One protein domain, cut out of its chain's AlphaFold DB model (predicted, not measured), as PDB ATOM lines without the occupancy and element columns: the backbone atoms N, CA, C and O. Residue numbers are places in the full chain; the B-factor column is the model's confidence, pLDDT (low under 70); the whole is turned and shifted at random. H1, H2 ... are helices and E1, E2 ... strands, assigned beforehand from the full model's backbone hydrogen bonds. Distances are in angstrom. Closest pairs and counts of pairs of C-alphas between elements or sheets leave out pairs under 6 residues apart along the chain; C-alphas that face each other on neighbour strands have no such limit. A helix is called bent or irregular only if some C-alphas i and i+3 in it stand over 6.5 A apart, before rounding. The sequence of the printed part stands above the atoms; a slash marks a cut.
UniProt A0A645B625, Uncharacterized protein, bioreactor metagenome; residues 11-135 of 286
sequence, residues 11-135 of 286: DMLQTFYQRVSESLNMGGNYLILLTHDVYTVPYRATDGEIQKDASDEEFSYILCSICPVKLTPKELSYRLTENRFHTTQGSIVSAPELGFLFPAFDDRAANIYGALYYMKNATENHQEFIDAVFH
ATOM      1  N   ASP A  11     359.603 482.086 351.934       94.25
ATOM      2  CA  ASP A  11     358.932 480.785 352.057       94.25
ATOM      3  C   ASP A  11     359.408 479.820 350.961       94.25
ATOM      4  O   ASP A  11     359.678 478.640 351.208       94.25
ATOM      5  N   MET A  12     359.581 480.329 349.738       92.38
ATOM      6  CA  MET A  12     360.145 479.555 348.631       92.38
ATOM      7  C   MET A  12     361.619 479.212 348.858       92.38
ATOM      8  O   MET A  12     362.029 478.087 348.567       92.38
ATOM      9  N   LEU A  13     362.413 480.150 349.386       93.81
ATOM     10  CA  LEU A  13     363.805 479.892 349.757       93.81
ATOM     11  C   LEU A  13     363.905 478.808 350.827       93.81
ATOM     12  O   LEU A  13     364.678 477.864 350.680       93.81
ATOM     13  N   GLN A  14     363.092 478.909 351.875       94.50
ATOM     14  CA  GLN A  14     363.060 477.925 352.947       94.50
ATOM     15  C   GLN A  14     362.644 476.551 352.422       94.50
ATOM     16  O   GLN A  14     363.271 475.555 352.773       94.50
ATOM     17  N   THR A  15     361.651 476.491 351.532       94.19
ATOM     18  CA  THR A  15     361.237 475.240 350.881       94.19
ATOM     19  C   THR A  15     362.382 474.617 350.078       94.19
ATOM     20  O   THR A  15     362.607 473.410 350.164       94.19
ATOM     21  N   PHE A  16     363.136 475.429 349.330       94.31
ATOM     22  CA  PHE A  16     364.307 474.963 348.589       94.31
ATOM     23  C   PHE A  16     365.398 474.426 349.520       94.31
ATOM     24  O   PHE A  16     365.860 473.301 349.332       94.31
ATOM     25  N   TYR A  17     365.778 475.187 350.552       95.12
ATOM     26  CA  TYR A  17     366.795 474.751 351.510       95.12
ATOM     27  C   TYR A  17     366.381 473.484 352.251       95.12
ATOM     28  O   TYR A  17     367.202 472.583 352.403       95.12
ATOM     29  N   GLN A  18     365.110 473.382 352.649       95.00
ATOM     30  CA  GLN A  18     364.578 472.197 353.307       95.00
ATOM     31  C   GLN A  18     364.673 470.977 352.387       95.00
ATOM     32  O   GLN A  18     365.226 469.958 352.792       95.00
ATOM     33  N   ARG A  19     364.229 471.101 351.129       94.38
ATOM     34  CA  ARG A  19     364.299 470.019 350.138       94.38
ATOM     35  C   ARG A  19     365.726 469.513 349.942       94.38
ATOM     36  O   ARG A  19     365.940 468.309 350.007       94.38
ATOM     37  N   VAL A  20     366.684 470.418 349.745       94.06
ATOM     38  CA  VAL A  20     368.100 470.044 349.603       94.06
ATOM     39  C   VAL A  20     368.622 469.402 350.889       94.06
ATOM     40  O   VAL A  20     369.310 468.391 350.818       94.06
ATOM     41  N   SER A  21     368.264 469.939 352.060       92.75
ATOM     42  CA  SER A  21     368.719 469.404 353.349       92.75
ATOM     43  C   SER A  21     368.199 468.001 353.666       92.75
ATOM     44  O   SER A  21     368.884 467.227 354.328       92.75
ATOM     45  N   GLU A  22     366.996 467.672 353.192       94.00
ATOM     46  CA  GLU A  22     366.362 466.369 353.393       94.00
ATOM     47  C   GLU A  22     366.887 465.305 352.428       94.00
ATOM     48  O   GLU A  22     366.897 464.126 352.782       94.00
ATOM     49  N   SER A  23     367.308 465.697 351.219       92.19
ATOM     50  CA  SER A  23     367.781 464.756 350.204       92.19
ATOM     51  C   SER A  23     369.295 464.552 350.217       92.19
ATOM     52  O   SER A  23     369.753 463.423 350.066       92.19
ATOM     53  N   LEU A  24     370.082 465.616 350.402       92.25
ATOM     54  CA  LEU A  24     371.525 465.585 350.192       92.25
ATOM     55  C   LEU A  24     372.297 465.165 351.448       92.25
ATOM     56  O   LEU A  24     372.280 465.854 352.475       92.25
ATOM     57  N   ASN A  25     373.076 464.089 351.320       89.38
ATOM     58  CA  ASN A  25     373.967 463.598 352.365       89.38
ATOM     59  C   ASN A  25     375.442 463.728 351.955       89.38
ATOM     60  O   ASN A  25     375.914 463.021 351.073       89.38
ATOM     61  N   MET A  26     376.185 464.595 352.649       85.62
ATOM     62  CA  MET A  26     377.622 464.820 352.415       85.62
ATOM     63  C   MET A  26     378.509 464.331 353.574       85.62
ATOM     64  O   MET A  26     379.652 464.762 353.715       85.62
ATOM     65  N   GLY A  27     377.981 463.487 354.469       85.25
ATOM     66  CA  GLY A  27     378.729 462.958 355.619       85.25
ATOM     67  C   GLY A  27     379.111 463.995 356.689       85.25
ATOM     68  O   GLY A  27     379.868 463.680 357.608       85.25
ATOM     69  N   GLY A  28     378.597 465.224 356.599       87.44
ATOM     70  CA  GLY A  28     378.884 466.317 357.522       87.44
ATOM     71  C   GLY A  28     378.038 467.557 357.243       87.44
ATOM     72  O   GLY A  28     377.150 467.546 356.393       87.44
ATOM     73  N   ASN A  29     378.323 468.639 357.970       92.38
ATOM     74  CA  ASN A  29     377.656 469.920 357.756       92.38
ATOM     75  C   ASN A  29     378.093 470.534 356.421       92.38
ATOM     76  O   ASN A  29     379.250 470.414 356.021       92.38
ATOM     77  N   TYR A  30     377.195 471.269 355.779       95.00
ATOM     78  CA  TYR A  30     377.484 472.027 354.568       95.00
ATOM     79  C   TYR A  30     376.722 473.352 354.567       95.00
ATOM     80  O   TYR A  30     375.731 473.531 355.273       95.00
ATOM     81  N   LEU A  31     377.226 474.300 353.787       95.56
ATOM     82  CA  LEU A  31     376.617 475.595 353.532       95.56
ATOM     83  C   LEU A  31     375.976 475.568 352.143       95.56
ATOM     84  O   LEU A  31     376.659 475.252 351.171       95.56
ATOM     85  N   ILE A  32     374.699 475.939 352.050       96.31
ATOM     86  CA  ILE A  32     374.016 476.173 350.773       96.31
ATOM     87  C   ILE A  32     374.008 477.681 350.514       96.31
ATOM     88  O   ILE A  32     373.402 478.443 351.267       96.31
ATOM     89  N   LEU A  33     374.666 478.114 349.444       95.81
ATOM     90  CA  LEU A  33     374.629 479.488 348.951       95.81
ATOM     91  C   LEU A  33     373.740 479.542 347.715       95.81
ATOM     92  O   LEU A  33     373.964 478.793 346.770       95.81
ATOM     93  N   LEU A  34     372.756 480.438 347.714       95.81
ATOM     94  CA  LEU A  34     371.909 480.697 346.555       95.81
ATOM     95  C   LEU A  34     371.960 482.189 346.242       95.81
ATOM     96  O   LEU A  34     371.726 483.018 347.118       95.81
ATOM     97  N   THR A  35     372.297 482.518 345.002       95.69
ATOM     98  CA  THR A  35     372.450 483.896 344.530       95.69
ATOM     99  C   THR A  35     371.644 484.101 343.259       95.69
ATOM    100  O   THR A  35     371.412 483.154 342.507       95.69
ATOM    101  N   HIS A  36     371.184 485.329 343.048       95.81
ATOM    102  CA  HIS A  36     370.516 485.771 341.831       95.81
ATOM    103  C   HIS A  36     371.247 486.997 341.320       95.81
ATOM    104  O   HIS A  36     371.581 487.880 342.110       95.81
ATOM    105  N   ASP A  37     371.510 487.012 340.022       93.94
ATOM    106  CA  ASP A  37     372.158 488.133 339.361       93.94
ATOM    107  C   ASP A  37     371.599 488.307 337.942       93.94
ATOM    108  O   ASP A  37     370.899 487.436 337.400       93.94
ATOM    109  N   VAL A  38     371.886 489.464 337.353       91.56
ATOM    110  CA  VAL A  38     371.549 489.809 335.975       91.56
ATOM    111  C   VAL A  38     372.822 490.257 335.273       91.56
ATOM    112  O   VAL A  38     373.405 491.288 335.594       91.56
ATOM    113  N   TYR A  39     373.248 489.468 334.294       87.94
ATOM    114  CA  TYR A  39     374.415 489.745 333.476       87.94
ATOM    115  C   TYR A  39     374.002 490.380 332.147       87.94
ATOM    116  O   TYR A  39     373.242 489.797 331.377       87.94
ATOM    117  N   THR A  40     374.529 491.565 331.851       86.19
ATOM    118  CA  THR A  40     374.350 492.226 330.553       86.19
ATOM    119  C   THR A  40     375.261 491.574 329.516       86.19
ATOM    120  O   THR A  40     376.488 491.659 329.616       86.19
ATOM    121  N   VAL A  41     374.674 490.925 328.510       83.88
ATOM    122  CA  VAL A  41     375.425 490.244 327.454       83.88
ATOM    123  C   VAL A  41     375.927 491.295 326.455       83.88
ATOM    124  O   VAL A  41     375.110 491.994 325.847       83.88
ATOM    125  N   PRO A  42     377.250 491.454 326.261       78.00
ATOM    126  CA  PRO A  42     377.766 492.441 325.314       78.00
ATOM    127  C   PRO A  42     377.460 492.022 323.868       78.00
ATOM    128  O   PRO A  42     377.371 490.832 323.573       78.00
ATOM    129  N   TYR A  43     377.343 492.957 322.936       73.31
ATOM    130  CA  TYR A  43     377.206 492.627 321.521       73.31
ATOM    131  C   TYR A  43     378.520 492.065 320.972       73.31
ATOM    132  O   TYR A  43     379.611 492.558 321.291       73.31
ATOM    133  N   ARG A  44     378.421 491.034 320.130       68.44
ATOM    134  CA  ARG A  44     379.565 490.466 319.416       68.44
ATOM    135  C   ARG A  44     379.255 490.422 317.926       68.44
ATOM    136  O   ARG A  44     378.337 489.720 317.512       68.44
ATOM    137  N   ALA A  45     380.029 491.162 317.141       64.69
ATOM    138  CA  ALA A  45     379.924 491.140 315.690       64.69
ATOM    139  C   ALA A  45     380.464 489.815 315.118       64.69
ATOM    140  O   ALA A  45     381.212 489.084 315.774       64.69
ATOM    141  N   THR A  46     380.077 489.491 313.882       64.12
ATOM    142  CA  THR A  46     380.426 488.232 313.191       64.12
ATOM    143  C   THR A  46     381.932 488.076 312.935       64.12
ATOM    144  O   THR A  46     382.408 486.968 312.711       64.12
ATOM    145  N   ASP A  47     382.687 489.174 312.996       68.94
ATOM    146  CA  ASP A  47     384.152 489.233 312.908       68.94
ATOM    147  C   ASP A  47     384.861 489.000 314.259       68.94
ATOM    148  O   ASP A  47     386.083 488.863 314.307       68.94
ATOM    149  N   GLY A  48     384.103 488.886 315.353       62.41
ATOM    150  CA  GLY A  48     384.606 488.623 316.696       62.41
ATOM    151  C   GLY A  48     384.840 489.866 317.555       62.41
ATOM    152  O   GLY A  48     385.151 489.684 318.738       62.41
ATOM    153  N   GLU A  49     384.646 491.077 317.023       67.38
ATOM    154  CA  GLU A  49     384.771 492.329 317.774       67.38
ATOM    155  C   GLU A  49     383.649 492.470 318.817       67.38
ATOM    156  O   GLU A  49     382.472 492.197 318.556       67.38
ATOM    157  N   ILE A  50     384.022 492.889 320.031       65.12
ATOM    158  CA  ILE A  50     383.100 493.059 321.160       65.12
ATOM    159  C   ILE A  50     382.793 494.545 321.314       65.12
ATOM    160  O   ILE A  50     383.658 495.323 321.723       65.12
ATOM    161  N   GLN A  51     381.546 494.934 321.066       65.75
ATOM    162  CA  GLN A  51     381.084 496.291 321.346       65.75
ATOM    163  C   GLN A  51     380.447 496.306 322.731       65.75
ATOM    164  O   GLN A  51     379.328 495.844 322.915       65.75
ATOM    165  N   LYS A  52     381.179 496.816 323.726       57.50
ATOM    166  CA  LYS A  52     380.701 496.872 325.120       57.50
ATOM    167  C   LYS A  52     379.498 497.801 325.314       57.50
ATOM    168  O   LYS A  52     378.754 497.607 326.267       57.50
ATOM    169  N   ASP A  53     379.321 498.771 324.418       61.16
ATOM    170  CA  ASP A  53     378.274 499.798 324.505       61.16
ATOM    171  C   ASP A  53     376.977 499.404 323.775       61.16
ATOM    172  O   ASP A  53     375.963 500.086 323.907       61.16
ATOM    173  N   ALA A  54     376.997 498.300 323.025       60.84
ATOM    174  CA  ALA A  54     375.811 497.675 322.459       60.84
ATOM    175  C   ALA A  54     375.536 496.397 323.259       60.84
ATOM    176  O   ALA A  54     376.400 495.531 323.368       60.84
ATOM    177  N   SER A  55     374.360 496.287 323.867       60.12
ATOM    178  CA  SER A  55     373.899 495.054 324.503       60.12
ATOM    179  C   SER A  55     372.537 494.712 323.932       60.12
ATOM    180  O   SER A  55     371.660 495.573 323.891       60.12
ATOM    181  N   ASP A  56     372.390 493.462 323.502       65.44
ATOM    182  CA  ASP A  56     371.146 492.957 322.923       65.44
ATOM    183  C   ASP A  56     370.334 492.119 323.925       65.44
ATOM    184  O   ASP A  56     369.140 491.913 323.710       65.44
ATOM    185  N   GLU A  57     370.930 491.653 325.034       73.56
ATOM    186  CA  GLU A  57     370.270 490.700 325.936       73.56
ATOM    187  C   GLU A  57     370.708 490.823 327.408       73.56
ATOM    188  O   GLU A  57     371.888 490.980 327.733       73.56
ATOM    189  N   GLU A  58     369.736 490.709 328.318       87.19
ATOM    190  CA  GLU A  58     369.959 490.586 329.761       87.19
ATOM    191  C   GLU A  58     369.790 489.127 330.197       87.19
ATOM    192  O   GLU A  58     368.698 488.555 330.157       87.19
ATOM    193  N   PHE A  59     370.871 488.526 330.683       90.12
ATOM    194  CA  PHE A  59     370.879 487.165 331.190       90.12
ATOM    195  C   PHE A  59     370.661 487.148 332.705       90.12
ATOM    196  O   PHE A  59     371.584 487.349 333.492       90.12
ATOM    197  N   SER A  60     369.425 486.887 333.134       92.94
ATOM    198  CA  SER A  60     369.102 486.701 334.553       92.94
ATOM    199  C   SER A  60     369.184 485.232 334.963       92.94
ATOM    200  O   SER A  60     368.450 484.406 334.410       92.94
ATOM    201  N   TYR A  61     369.981 484.926 335.988       94.38
ATOM    202  CA  TYR A  61     370.244 483.562 336.449       94.38
ATOM    203  C   TYR A  61     370.235 483.429 337.974       94.38
ATOM    204  O   TYR A  61     370.333 484.404 338.717       94.38
ATOM    205  N   ILE A  62     370.097 482.187 338.435       95.94
ATOM    206  CA  ILE A  62     370.393 481.783 339.808       95.94
ATOM    207  C   ILE A  62     371.610 480.864 339.818       95.94
ATOM    208  O   ILE A  62     371.731 479.986 338.964       95.94
ATOM    209  N   LEU A  63     372.490 481.061 340.795       96.38
ATOM    210  CA  LEU A  63     373.653 480.218 341.047       96.38
ATOM    211  C   LEU A  63     373.550 479.643 342.459       96.38
ATOM    212  O   LEU A  63     373.497 480.388 343.443       96.38
ATOM    213  N   CYS A  64     373.522 478.317 342.537       96.88
ATOM    214  CA  CYS A  64     373.556 477.548 343.770       96.88
ATOM    215  C   CYS A  64     374.945 476.932 343.960       96.88
ATOM    216  O   CYS A  64     375.516 476.372 343.024       96.88
ATOM    217  N   SER A  65     375.489 477.006 345.169       96.88
ATOM    218  CA  SER A  65     376.746 476.361 345.551       96.88
ATOM    219  C   SER A  65     376.599 475.673 346.899       96.88
ATOM    220  O   SER A  65     376.128 476.279 347.860       96.88
ATOM    221  N   ILE A  66     377.027 474.417 346.969       96.31
ATOM    222  CA  ILE A  66     376.991 473.599 348.177       96.31
ATOM    223  C   ILE A  66     378.423 473.332 348.615       96.31
ATOM    224  O   ILE A  66     379.202 472.665 347.929       96.31
ATOM    225  N   CYS A  67     378.763 473.894 349.767       96.00
ATOM    226  CA  CYS A  67     380.120 473.964 350.277       96.00
ATOM    227  C   CYS A  67     380.230 473.166 351.583       96.00
ATOM    228  O   CYS A  67     379.671 473.597 352.597       96.00
ATOM    229  N   PRO A  68     380.965 472.042 351.617       95.25
ATOM    230  CA  PRO A  68     381.161 471.285 352.846       95.25
ATOM    231  C   PRO A  68     381.867 472.112 353.915       95.25
ATOM    232  O   PRO A  68     382.830 472.840 353.649       95.25
ATOM    233  N   VAL A  69     381.428 471.944 355.153       94.94
ATOM    234  CA  VAL A  69     382.016 472.582 356.324       94.94
ATOM    235  C   VAL A  69     382.927 471.577 357.017       94.94
ATOM    236  O   VAL A  69     382.481 470.566 357.556       94.94
ATOM    237  N   LYS A  70     384.228 471.868 357.020       91.50
ATOM    238  CA  LYS A  70     385.246 471.009 357.630       91.50
ATOM    239  C   LYS A  70     385.633 471.541 358.997       91.50
ATOM    240  O   LYS A  70     385.884 472.735 359.162       91.50
ATOM    241  N   LEU A  71     385.708 470.646 359.978       89.12
ATOM    242  CA  LEU A  71     386.289 470.959 361.278       89.12
ATOM    243  C   LEU A  71     387.793 471.140 361.115       89.12
ATOM    244  O   LEU A  71     388.475 470.271 360.569       89.12
ATOM    245  N   THR A  72     388.316 472.257 361.608       86.00
ATOM    246  CA  THR A  72     389.764 472.431 361.674       86.00
ATOM    247  C   THR A  72     390.334 471.551 362.786       86.00
ATOM    248  O   THR A  72     389.624 471.214 363.748       86.00
ATOM    249  N   PRO A  73     391.626 471.196 362.707       87.00
ATOM    250  CA  PRO A  73     392.351 470.717 363.870       87.00
ATOM    251  C   PRO A  73     392.183 471.688 365.045       87.00
ATOM    252  O   PRO A  73     391.960 472.890 364.863       87.00
ATOM    253  N   LYS A  74     392.260 471.157 366.268       90.25
ATOM    254  CA  LYS A  74     392.291 472.001 367.463       90.25
ATOM    255  C   LYS A  74     393.592 472.787 367.464       90.25
ATOM    256  O   LYS A  74     394.667 472.195 367.443       90.25
ATOM    257  N   GLU A  75     393.474 474.102 367.546       88.94
ATOM    258  CA  GLU A  75     394.609 475.017 367.557       88.94
ATOM    259  C   GLU A  75     394.563 475.888 368.810       88.94
ATOM    260  O   GLU A  75     393.495 476.205 369.342       88.94
ATOM    261  N   LEU A  76     395.741 476.261 369.307       92.38
ATOM    262  CA  LEU A  76     395.872 477.210 370.404       92.38
ATOM    263  C   LEU A  76     395.845 478.627 369.815       92.38
ATOM    264  O   LEU A  76     396.805 479.038 369.169       92.38
ATOM    265  N   SER A  77     394.765 479.377 370.033       88.00
ATOM    266  CA  SER A  77     394.632 480.760 369.564       88.00
ATOM    267  C   SER A  77     394.709 481.756 370.719       88.00
ATOM    268  O   SER A  77     394.236 481.507 371.831       88.00
ATOM    269  N   TYR A  78     395.337 482.907 370.474       91.25
ATOM    270  CA  TYR A  78     395.390 484.001 371.441       91.25
ATOM    271  C   TYR A  78     394.202 484.940 371.236       91.25
ATOM    272  O   TYR A  78     394.073 485.561 370.181       91.25
ATOM    273  N   ARG A  79     393.334 485.073 372.243       91.38
ATOM    274  CA  ARG A  79     392.176 485.967 372.160       91.38
ATOM    275  C   ARG A  79     392.518 487.325 372.765       91.38
ATOM    276  O   ARG A  79     392.632 487.451 373.983       91.38
ATOM    277  N   LEU A  80     392.637 488.344 371.910       91.25
ATOM    278  CA  LEU A  80     393.023 489.710 372.296       91.25
ATOM    279  C   LEU A  80     392.095 490.330 373.350       91.25
ATOM    280  O   LEU A  80     392.578 490.979 374.271       91.25
ATOM    281  N   THR A  81     390.783 490.097 373.259       94.19
ATOM    282  CA  THR A  81     389.794 490.660 374.197       94.19
ATOM    283  C   THR A  81     389.946 490.136 375.625       94.19
ATOM    284  O   THR A  81     389.557 490.813 376.568       94.19
ATOM    285  N   GLU A  82     390.515 488.941 375.791       93.25
ATOM    286  CA  GLU A  82     390.646 488.257 377.084       93.25
ATOM    287  C   GLU A  82     392.106 488.124 377.537       93.25
ATOM    288  O   GLU A  82     392.372 487.647 378.641       93.25
ATOM    289  N   ASN A  83     393.054 488.543 376.691       93.44
ATOM    290  CA  ASN A  83     394.497 488.482 376.923       93.44
ATOM    291  C   ASN A  83     394.978 487.081 377.370       93.44
ATOM    292  O   ASN A  83     395.821 486.947 378.260       93.44
ATOM    293  N   ARG A  84     394.383 486.023 376.795       94.62
ATOM    294  CA  ARG A  84     394.594 484.614 377.176       94.62
ATOM    295  C   ARG A  84     394.581 483.683 375.965       94.62
ATOM    296  O   ARG A  84     393.842 483.896 374.999       94.62
ATOM    297  N   PHE A  85     395.371 482.611 376.054       93.25
ATOM    298  CA  PHE A  85     395.340 481.511 375.092       93.25
ATOM    299  C   PHE A  85     394.132 480.603 375.332       93.25
ATOM    300  O   PHE A  85     393.849 480.223 376.468       93.25
ATOM    301  N   HIS A  86     393.461 480.234 374.247       87.75
ATOM    302  CA  HIS A  86     392.332 479.318 374.230       87.75
ATOM    303  C   HIS A  86     392.592 478.206 373.226       87.75
ATOM    304  O   HIS A  86     393.068 478.456 372.121       87.75
ATOM    305  N   THR A  87     392.223 476.979 373.580       87.25
ATOM    306  CA  THR A  87     392.086 475.931 372.573       87.25
ATOM    307  C   THR A  87     390.796 476.191 371.814       87.25
ATOM    308  O   THR A  87     389.710 476.146 372.388       87.25
ATOM    309  N   THR A  88     390.916 476.468 370.525       81.81
ATOM    310  CA  THR A  88     389.785 476.702 369.635       81.81
ATOM    311  C   THR A  88     389.736 475.618 368.577       81.81
ATOM    312  O   THR A  88     390.762 475.210 368.034       81.81
ATOM    313  N   GLN A  89     388.529 475.154 368.283       83.94
ATOM    314  CA  GLN A  89     388.256 474.326 367.122       83.94
ATOM    315  C   GLN A  89     387.308 475.112 366.229       83.94
ATOM    316  O   GLN A  89     386.225 475.496 366.672       83.94
ATOM    317  N   GLY A  90     387.757 475.420 365.020       84.50
ATOM    318  CA  GLY A  90     386.980 476.162 364.048       84.50
ATOM    319  C   GLY A  90     386.237 475.242 363.091       84.50
ATOM    320  O   GLY A  90     386.433 474.023 363.049       84.50
ATOM    321  N   SER A  91     385.408 475.868 362.271       88.81
ATOM    322  CA  SER A  91     384.825 475.265 361.084       88.81
ATOM    323  C   SER A  91     385.147 476.158 359.896       88.81
ATOM    324  O   SER A  91     384.985 477.374 359.980       88.81
ATOM    325  N   ILE A  92     385.628 475.564 358.810       91.25
ATOM    326  CA  ILE A  92     385.949 476.272 357.572       91.25
ATOM    327  C   ILE A  92     385.018 475.767 356.480       91.25
ATOM    328  O   ILE A  92     384.863 474.562 356.279       91.25
ATOM    329  N   VAL A  93     384.412 476.712 355.769       94.62
ATOM    330  CA  VAL A  93     383.651 476.441 354.552       94.62
ATOM    331  C   VAL A  93     384.648 476.133 353.435       94.62
ATOM    332  O   VAL A  93     385.518 476.948 353.130       94.62
ATOM    333  N   SER A  94     384.555 474.938 352.862       93.81
ATOM    334  CA  SER A  94     385.394 474.518 351.737       93.81
ATOM    335  C   SER A  94     384.894 475.121 350.423       93.81
ATOM    336  O   SER A  94     383.799 475.675 350.359       93.81
ATOM    337  N   ALA A  95     385.680 474.980 349.353       95.00
ATOM    338  CA  ALA A  95     385.179 475.226 348.002       95.00
ATOM    339  C   ALA A  95     383.940 474.349 347.704       95.00
ATOM    340  O   ALA A  95     383.827 473.268 348.299       95.00
ATOM    341  N   PRO A  96     383.045 474.782 346.795       94.56
ATOM    342  CA  PRO A  96     381.866 474.008 346.425       94.56
ATOM    343  C   PRO A  96     382.240 472.597 345.965       94.56
ATOM    344  O   PRO A  96     383.231 472.416 345.255       94.56
ATOM    345  N   GLU A  97     381.447 471.605 346.356       94.00
ATOM    346  CA  GLU A  97     381.551 470.246 345.800       94.00
ATOM    347  C   GLU A  97     380.397 469.928 344.855       94.00
ATOM    348  O   GLU A  97     380.573 469.139 343.930       94.00
ATOM    349  N   LEU A  98     379.271 470.622 345.036       93.62
ATOM    350  CA  LEU A  98     378.094 470.566 344.182       93.62
ATOM    351  C   LEU A  98     377.571 471.973 343.922       93.62
ATOM    352  O   LEU A  98     377.755 472.886 344.732       93.62
ATOM    353  N   GLY A  99     376.876 472.154 342.812       94.75
ATOM    354  CA  GLY A  99     376.204 473.407 342.522       94.75
ATOM    355  C   GLY A  99     375.474 473.362 341.199       94.75
ATOM    356  O   GLY A  99     375.600 472.411 340.433       94.75
ATOM    357  N   PHE A 100     374.712 474.408 340.921       95.19
ATOM    358  CA  PHE A 100     374.101 474.561 339.614       95.19
ATOM    359  C   PHE A 100     373.904 476.019 339.245       95.19
ATOM    360  O   PHE A 100     373.767 476.879 340.115       95.19
ATOM    361  N   LEU A 101     373.822 476.267 337.945       95.50
ATOM    362  CA  LEU A 101     373.418 477.535 337.368       95.50
ATOM    363  C   LEU A 101     372.180 477.315 336.493       95.50
ATOM    364  O   LEU A 101     372.144 476.395 335.673       95.50
ATOM    365  N   PHE A 102     371.155 478.145 336.690       94.31
ATOM    366  CA  PHE A 102     369.907 478.077 335.929       94.31
ATOM    367  C   PHE A 102     369.367 479.476 335.582       94.31
ATOM    368  O   PHE A 102     369.280 480.328 336.474       94.31
ATOM    369  N   PRO A 103     368.883 479.708 334.347       94.00
ATOM    370  CA  PRO A 103     368.944 478.816 333.181       94.00
ATOM    371  C   PRO A 103     370.380 478.615 332.684       94.00
ATOM    372  O   PRO A 103     371.254 479.384 333.071       94.00
ATOM    373  N   ALA A 104     370.629 477.597 331.859       91.94
ATOM    374  CA  ALA A 104     371.908 477.470 331.160       91.94
ATOM    375  C   ALA A 104     372.143 478.678 330.233       91.94
ATOM    376  O   ALA A 104     371.200 479.379 329.849       91.94
ATOM    377  N   PHE A 105     373.408 478.938 329.913       89.25
ATOM    378  CA  PHE A 105     373.811 480.039 329.042       89.25
ATOM    379  C   PHE A 105     374.446 479.474 327.777       89.25
ATOM    380  O   PHE A 105     375.625 479.117 327.784       89.25
ATOM    381  N   ASP A 106     373.653 479.416 326.711       84.19
ATOM    382  CA  ASP A 106     374.023 478.806 325.438       84.19
ATOM    383  C   ASP A 106     373.808 479.826 324.319       84.19
ATOM    384  O   ASP A 106     372.845 480.587 324.347       84.19
ATOM    385  N   ASP A 107     374.734 479.880 323.360       81.25
ATOM    386  CA  ASP A 107     374.703 480.823 322.229       81.25
ATOM    387  C   ASP A 107     374.400 482.284 322.623       81.25
ATOM    388  O   ASP A 107     373.626 483.000 321.998       81.25
ATOM    389  N   ARG A 108     375.035 482.730 323.716       81.00
ATOM    390  CA  ARG A 108     374.881 484.074 324.299       81.00
ATOM    391  C   ARG A 108     373.479 484.403 324.835       81.00
ATOM    392  O   ARG A 108     373.269 485.549 325.223       81.00
ATOM    393  N   ALA A 109     372.588 483.422 324.930       84.12
ATOM    394  CA  ALA A 109     371.208 483.596 325.351       84.12
ATOM    395  C   ALA A 109     370.838 482.691 326.537       84.12
ATOM    396  O   ALA A 109     371.536 481.735 326.895       84.12
ATOM    397  N   ALA A 110     369.706 482.999 327.173       88.12
ATOM    398  CA  ALA A 110     369.159 482.164 328.238       88.12
ATOM    399  C   ALA A 110     368.504 480.883 327.685       88.12
ATOM    400  O   ALA A 110     367.413 480.933 327.114       88.12
ATOM    401  N   ASN A 111     369.083 479.714 327.963       89.50
ATOM    402  CA  ASN A 111     368.450 478.427 327.679       89.50
ATOM    403  C   ASN A 111     367.626 477.942 328.882       89.50
ATOM    404  O   ASN A 111     368.124 477.271 329.788       89.50
ATOM    405  N   ILE A 112     366.330 478.264 328.884       88.88
ATOM    406  CA  ILE A 112     365.403 477.901 329.972       88.88
ATOM    407  C   ILE A 112     365.107 476.401 330.090       88.88
ATOM    408  O   ILE A 112     364.503 475.991 331.082       88.88
ATOM    409  N   TYR A 113     365.512 475.606 329.100       87.50
ATOM    410  CA  TYR A 113     365.356 474.152 329.095       87.50
ATOM    411  C   TYR A 113     366.594 473.428 329.636       87.50
ATOM    412  O   TYR A 113     366.541 472.220 329.847       87.50
ATOM    413  N   GLY A 114     367.690 474.152 329.884       87.56
ATOM    414  CA  GLY A 114     368.937 473.609 330.410       87.56
ATOM    415  C   GLY A 114     369.305 474.166 331.785       87.56
ATOM    416  O   GLY A 114     368.920 475.276 332.164       87.56
ATOM    417  N   ALA A 115     370.106 473.400 332.523       90.94
ATOM    418  CA  ALA A 115     370.821 473.846 333.713       90.94
ATOM    419  C   ALA A 115     372.274 473.374 333.619       90.94
ATOM    420  O   ALA A 115     372.538 472.251 333.191       90.94
ATOM    421  N   LEU A 116     373.216 474.213 334.045       91.19
ATOM    422  CA  LEU A 116     374.604 473.790 334.202       91.19
ATOM    423  C   LEU A 116     374.768 473.203 335.596       91.19
ATOM    424  O   LEU A 116     374.582 473.908 336.586       91.19
ATOM    425  N   TYR A 117     375.122 471.928 335.671       90.88
ATOM    426  CA  TYR A 117     375.353 471.231 336.928       90.88
ATOM    427  C   TYR A 117     376.853 471.065 337.177       90.88
ATOM    428  O   TYR A 117     377.601 470.644 336.295       90.88
ATOM    429  N   TYR A 118     377.299 471.430 338.376       91.38
ATOM    430  CA  TYR A 118     378.687 471.326 338.800       91.38
ATOM    431  C   TYR A 118     378.836 470.217 339.835       91.38
ATOM    432  O   TYR A 118     378.140 470.211 340.850       91.38
ATOM    433  N   MET A 119     379.813 469.343 339.602       89.81
ATOM    434  CA  MET A 119     380.297 468.360 340.563       89.81
ATOM    435  C   MET A 119     381.815 468.421 340.593       89.81
ATOM    436  O   MET A 119     382.473 468.396 339.550       89.81
ATOM    437  N   LYS A 120     382.392 468.478 341.789       89.44
ATOM    438  CA  LYS A 120     383.846 468.458 341.957       89.44
ATOM    439  C   LYS A 120     384.440 467.084 341.656       89.44
ATOM    440  O   LYS A 120     385.545 467.014 341.118       89.44
ATOM    441  N   ASN A 121     383.736 466.013 342.018       83.44
ATOM    442  CA  ASN A 121     384.163 464.643 341.769       83.44
ATOM    443  C   ASN A 121     383.168 463.938 340.843       83.44
ATOM    444  O   ASN A 121     382.040 463.666 341.234       83.44
ATOM    445  N   ALA A 122     383.602 463.605 339.628       72.00
ATOM    446  CA  ALA A 122     382.763 462.945 338.628       72.00
ATOM    447  C   ALA A 122     382.387 461.492 338.981       72.00
ATOM    448  O   ALA A 122     381.582 460.895 338.274       72.00
ATOM    449  N   THR A 123     382.973 460.903 340.033       69.94
ATOM    450  CA  THR A 123     382.560 459.582 340.541       69.94
ATOM    451  C   THR A 123     381.426 459.662 341.563       69.94
ATOM    452  O   THR A 123     380.839 458.639 341.902       69.94
ATOM    453  N   GLU A 124     381.131 460.852 342.089       74.12
ATOM    454  CA  GLU A 124     380.064 461.096 343.059       74.12
ATOM    455  C   GLU A 124     378.922 461.815 342.337       74.12
ATOM    456  O   GLU A 124     378.892 463.036 342.255       74.12
ATOM    457  N   ASN A 125     377.990 461.046 341.764       68.00
ATOM    458  CA  ASN A 125     376.930 461.609 340.917       68.00
ATOM    459  C   ASN A 125     375.867 462.400 341.697       68.00
ATOM    460  O   ASN A 125     375.107 463.144 341.084       68.00
ATOM    461  N   HIS A 126     375.804 462.241 343.027       85.19
ATOM    462  CA  HIS A 126     374.815 462.882 343.902       85.19
ATOM    463  C   HIS A 126     373.396 462.857 343.319       85.19
ATOM    464  O   HIS A 126     372.716 463.884 343.228       85.19
ATOM    465  N   GLN A 127     372.965 461.667 342.890       85.50
ATOM    466  CA  GLN A 127     371.668 461.446 342.252       85.50
ATOM    467  C   GLN A 127     370.527 461.996 343.116       85.50
ATOM    468  O   GLN A 127     369.608 462.623 342.606       85.50
ATOM    469  N   GLU A 128     370.644 461.867 344.438       88.81
ATOM    470  CA  GLU A 128     369.701 462.390 345.421       88.81
ATOM    471  C   GLU A 128     369.482 463.908 345.322       88.81
ATOM    472  O   GLU A 128     368.381 464.403 345.572       88.81
ATOM    473  N   PHE A 129     370.513 464.665 344.938       90.94
ATOM    474  CA  PHE A 129     370.405 466.104 344.725       90.94
ATOM    475  C   PHE A 129     369.751 466.417 343.382       90.94
ATOM    476  O   PHE A 129     368.875 467.281 343.306       90.94
ATOM    477  N   ILE A 130     370.150 465.694 342.335       89.38
ATOM    478  CA  ILE A 130     369.621 465.878 340.983       89.38
ATOM    479  C   ILE A 130     368.125 465.564 340.957       89.38
ATOM    480  O   ILE A 130     367.330 466.373 340.476       89.38
ATOM    481  N   ASP A 131     367.726 464.454 341.572       88.69
ATOM    482  CA  ASP A 131     366.331 464.051 341.701       88.69
ATOM    483  C   ASP A 131     365.529 465.069 342.511       88.69
ATOM    484  O   ASP A 131     364.404 465.387 342.146       88.69
ATOM    485  N   ALA A 132     366.088 465.608 343.597       89.62
ATOM    486  CA  ALA A 132     365.374 466.544 344.463       89.62
ATOM    487  C   ALA A 132     365.177 467.938 343.847       89.62
ATOM    488  O   ALA A 132     364.212 468.623 344.199       89.62
ATOM    489  N   VAL A 133     366.097 468.379 342.982       89.69
ATOM    490  CA  VAL A 133     366.100 469.738 342.415       89.69
ATOM    491  C   VAL A 133     365.587 469.769 340.978       89.69
ATOM    492  O   VAL A 133     364.814 470.664 340.633       89.69
ATOM    493  N   PHE A 134     366.004 468.817 340.143       88.19
ATOM    494  CA  PHE A 134     365.718 468.807 338.709       88.19
ATOM    495  C   PHE A 134     364.694 467.747 338.306       88.19
ATOM    496  O   PHE A 134     364.001 467.956 337.313       88.19
ATOM    497  N   HIS A 135     364.563 466.654 339.069       85.19
ATOM    498  CA  HIS A 135     363.707 465.511 338.722       85.19
ATOM    499  C   HIS A 135     364.012 464.937 337.323       85.19
ATOM    500  O   HIS A 135     363.101 464.559 336.585       85.19
TER     501      HIS A 135
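What this domain is: This is residues 11 to 135 of the 286 residues of an uncharacterized protein of bioreactor metagenome (UniProt A0A645B625). A long, bent ribbon made by the hairpin E1 and E2 runs along much of the domain; the short strands E5 and E6 line the other side of E2, and E9 lies beyond E6. A second hairpin, E3 and E4, makes one end of the long axis, a tiny hairpin, E7 and E8, follows E6 towards the other end, and the helices H1 and H2 run side by side, opposite ways, grazing the ribbon's sheet. The printed part has 125 residues with two named helices and nine named strands, in the order H1, E1 to E9, H2, and the class is mixed, helices and strands. The five-stranded sheet is branched and twisted, with each of its neighbour pairs antiparallel. The whole is only just loose, close to extended, with a radius of gyration of the C-alphas of 20.4 A, and its elongated outline spans 64 by 37 by 34 A.

Where its parts are: H1 holds residues 11 to 23 and is 18.4 A long; its first C-alpha, that of Asp 11, is at (358.932, 480.785, 352.057). E1 follows at residues 30 to 44, 39.7 A long, and E2, the longest strand, at residues 50 to 71, 45.9 A long. C-alpha 50 is at (383.100, 493.059, 321.160). E3 is residues 75 to 79, 12.1 A long, and E4 is residues 84 to 88, 11.9 A long. E5 is residues 91 to 93, E6 residues 98 to 102, 13.8 A long, E7 residues 104 to 106 and E8 residues 109 to 111. E9 is residues 116 to 119, 10.1 A long. H2, residues 127 to 133, measures 10.0 A and ends with C-alpha 133 at (366.100, 469.738, 342.415).

How they stand to each other: In the branched sheet E2 has three neighbours: E1 lies on one side of it, E5 and E6 on the other side. E1 and E2 form a hairpin, antiparallel at 166 degrees between their directions, with N 33 and O 65 within hydrogen-bond range at 2.8 A. E1 bends by 52 degrees at residue 38, and E2 bends by 108 degrees at residue 54. The pairing of E2 is staggered: residues 62 to 66 pair with E6, where N 64 and O 100 are 2.8 A apart, and residues 69 to 71 with E5, where N 70 and O 92 are 2.9 A apart. E9 is antiparallel to E6, with N 101 and O 116 at 2.8 A. E4 runs on into E5 across a break of 2 residues, at 60 degrees; E3 and E4 form an antiparallel hairpin, with N 77 and O 86 at 2.8 A. E6 runs on into E7 across one residue, also at 60 degrees. E7 and E8 form a hairpin, with N 109 and O 106 at 2.9 A, and the closest C-alphas of E2 and E8, those of Phe 59 and Ala 110, are 6.1 A apart. H1 is on the branched sheet but only grazes it, with residues 13 to 21. H2 is only just on it, with 5 pairs of C-alphas within 10 A, and only grazes it with residues 129 to 133. H1 touches H2 with residues 19 to 23 alone, at a shallow tilt of 12 degrees, opposite ways; their closest C-alphas, those of Ser 23 and Glu 128, are 5.7 A apart. In H1 and H2 every O i to N i+4 pair is within hydrogen-bond range.

The domain as a whole: The two C-alphas farthest apart, those of Thr 46 and Arg 84, are 65.6 A apart. The printed part, residues 11 to 135, has no cut. No link is long; H1 to E1 and E9 to H2 are short, and the others are tight. The mean pLDDT of the printed part is 87.2, and it is under 70 at residues 44 to 56, 123 and 125.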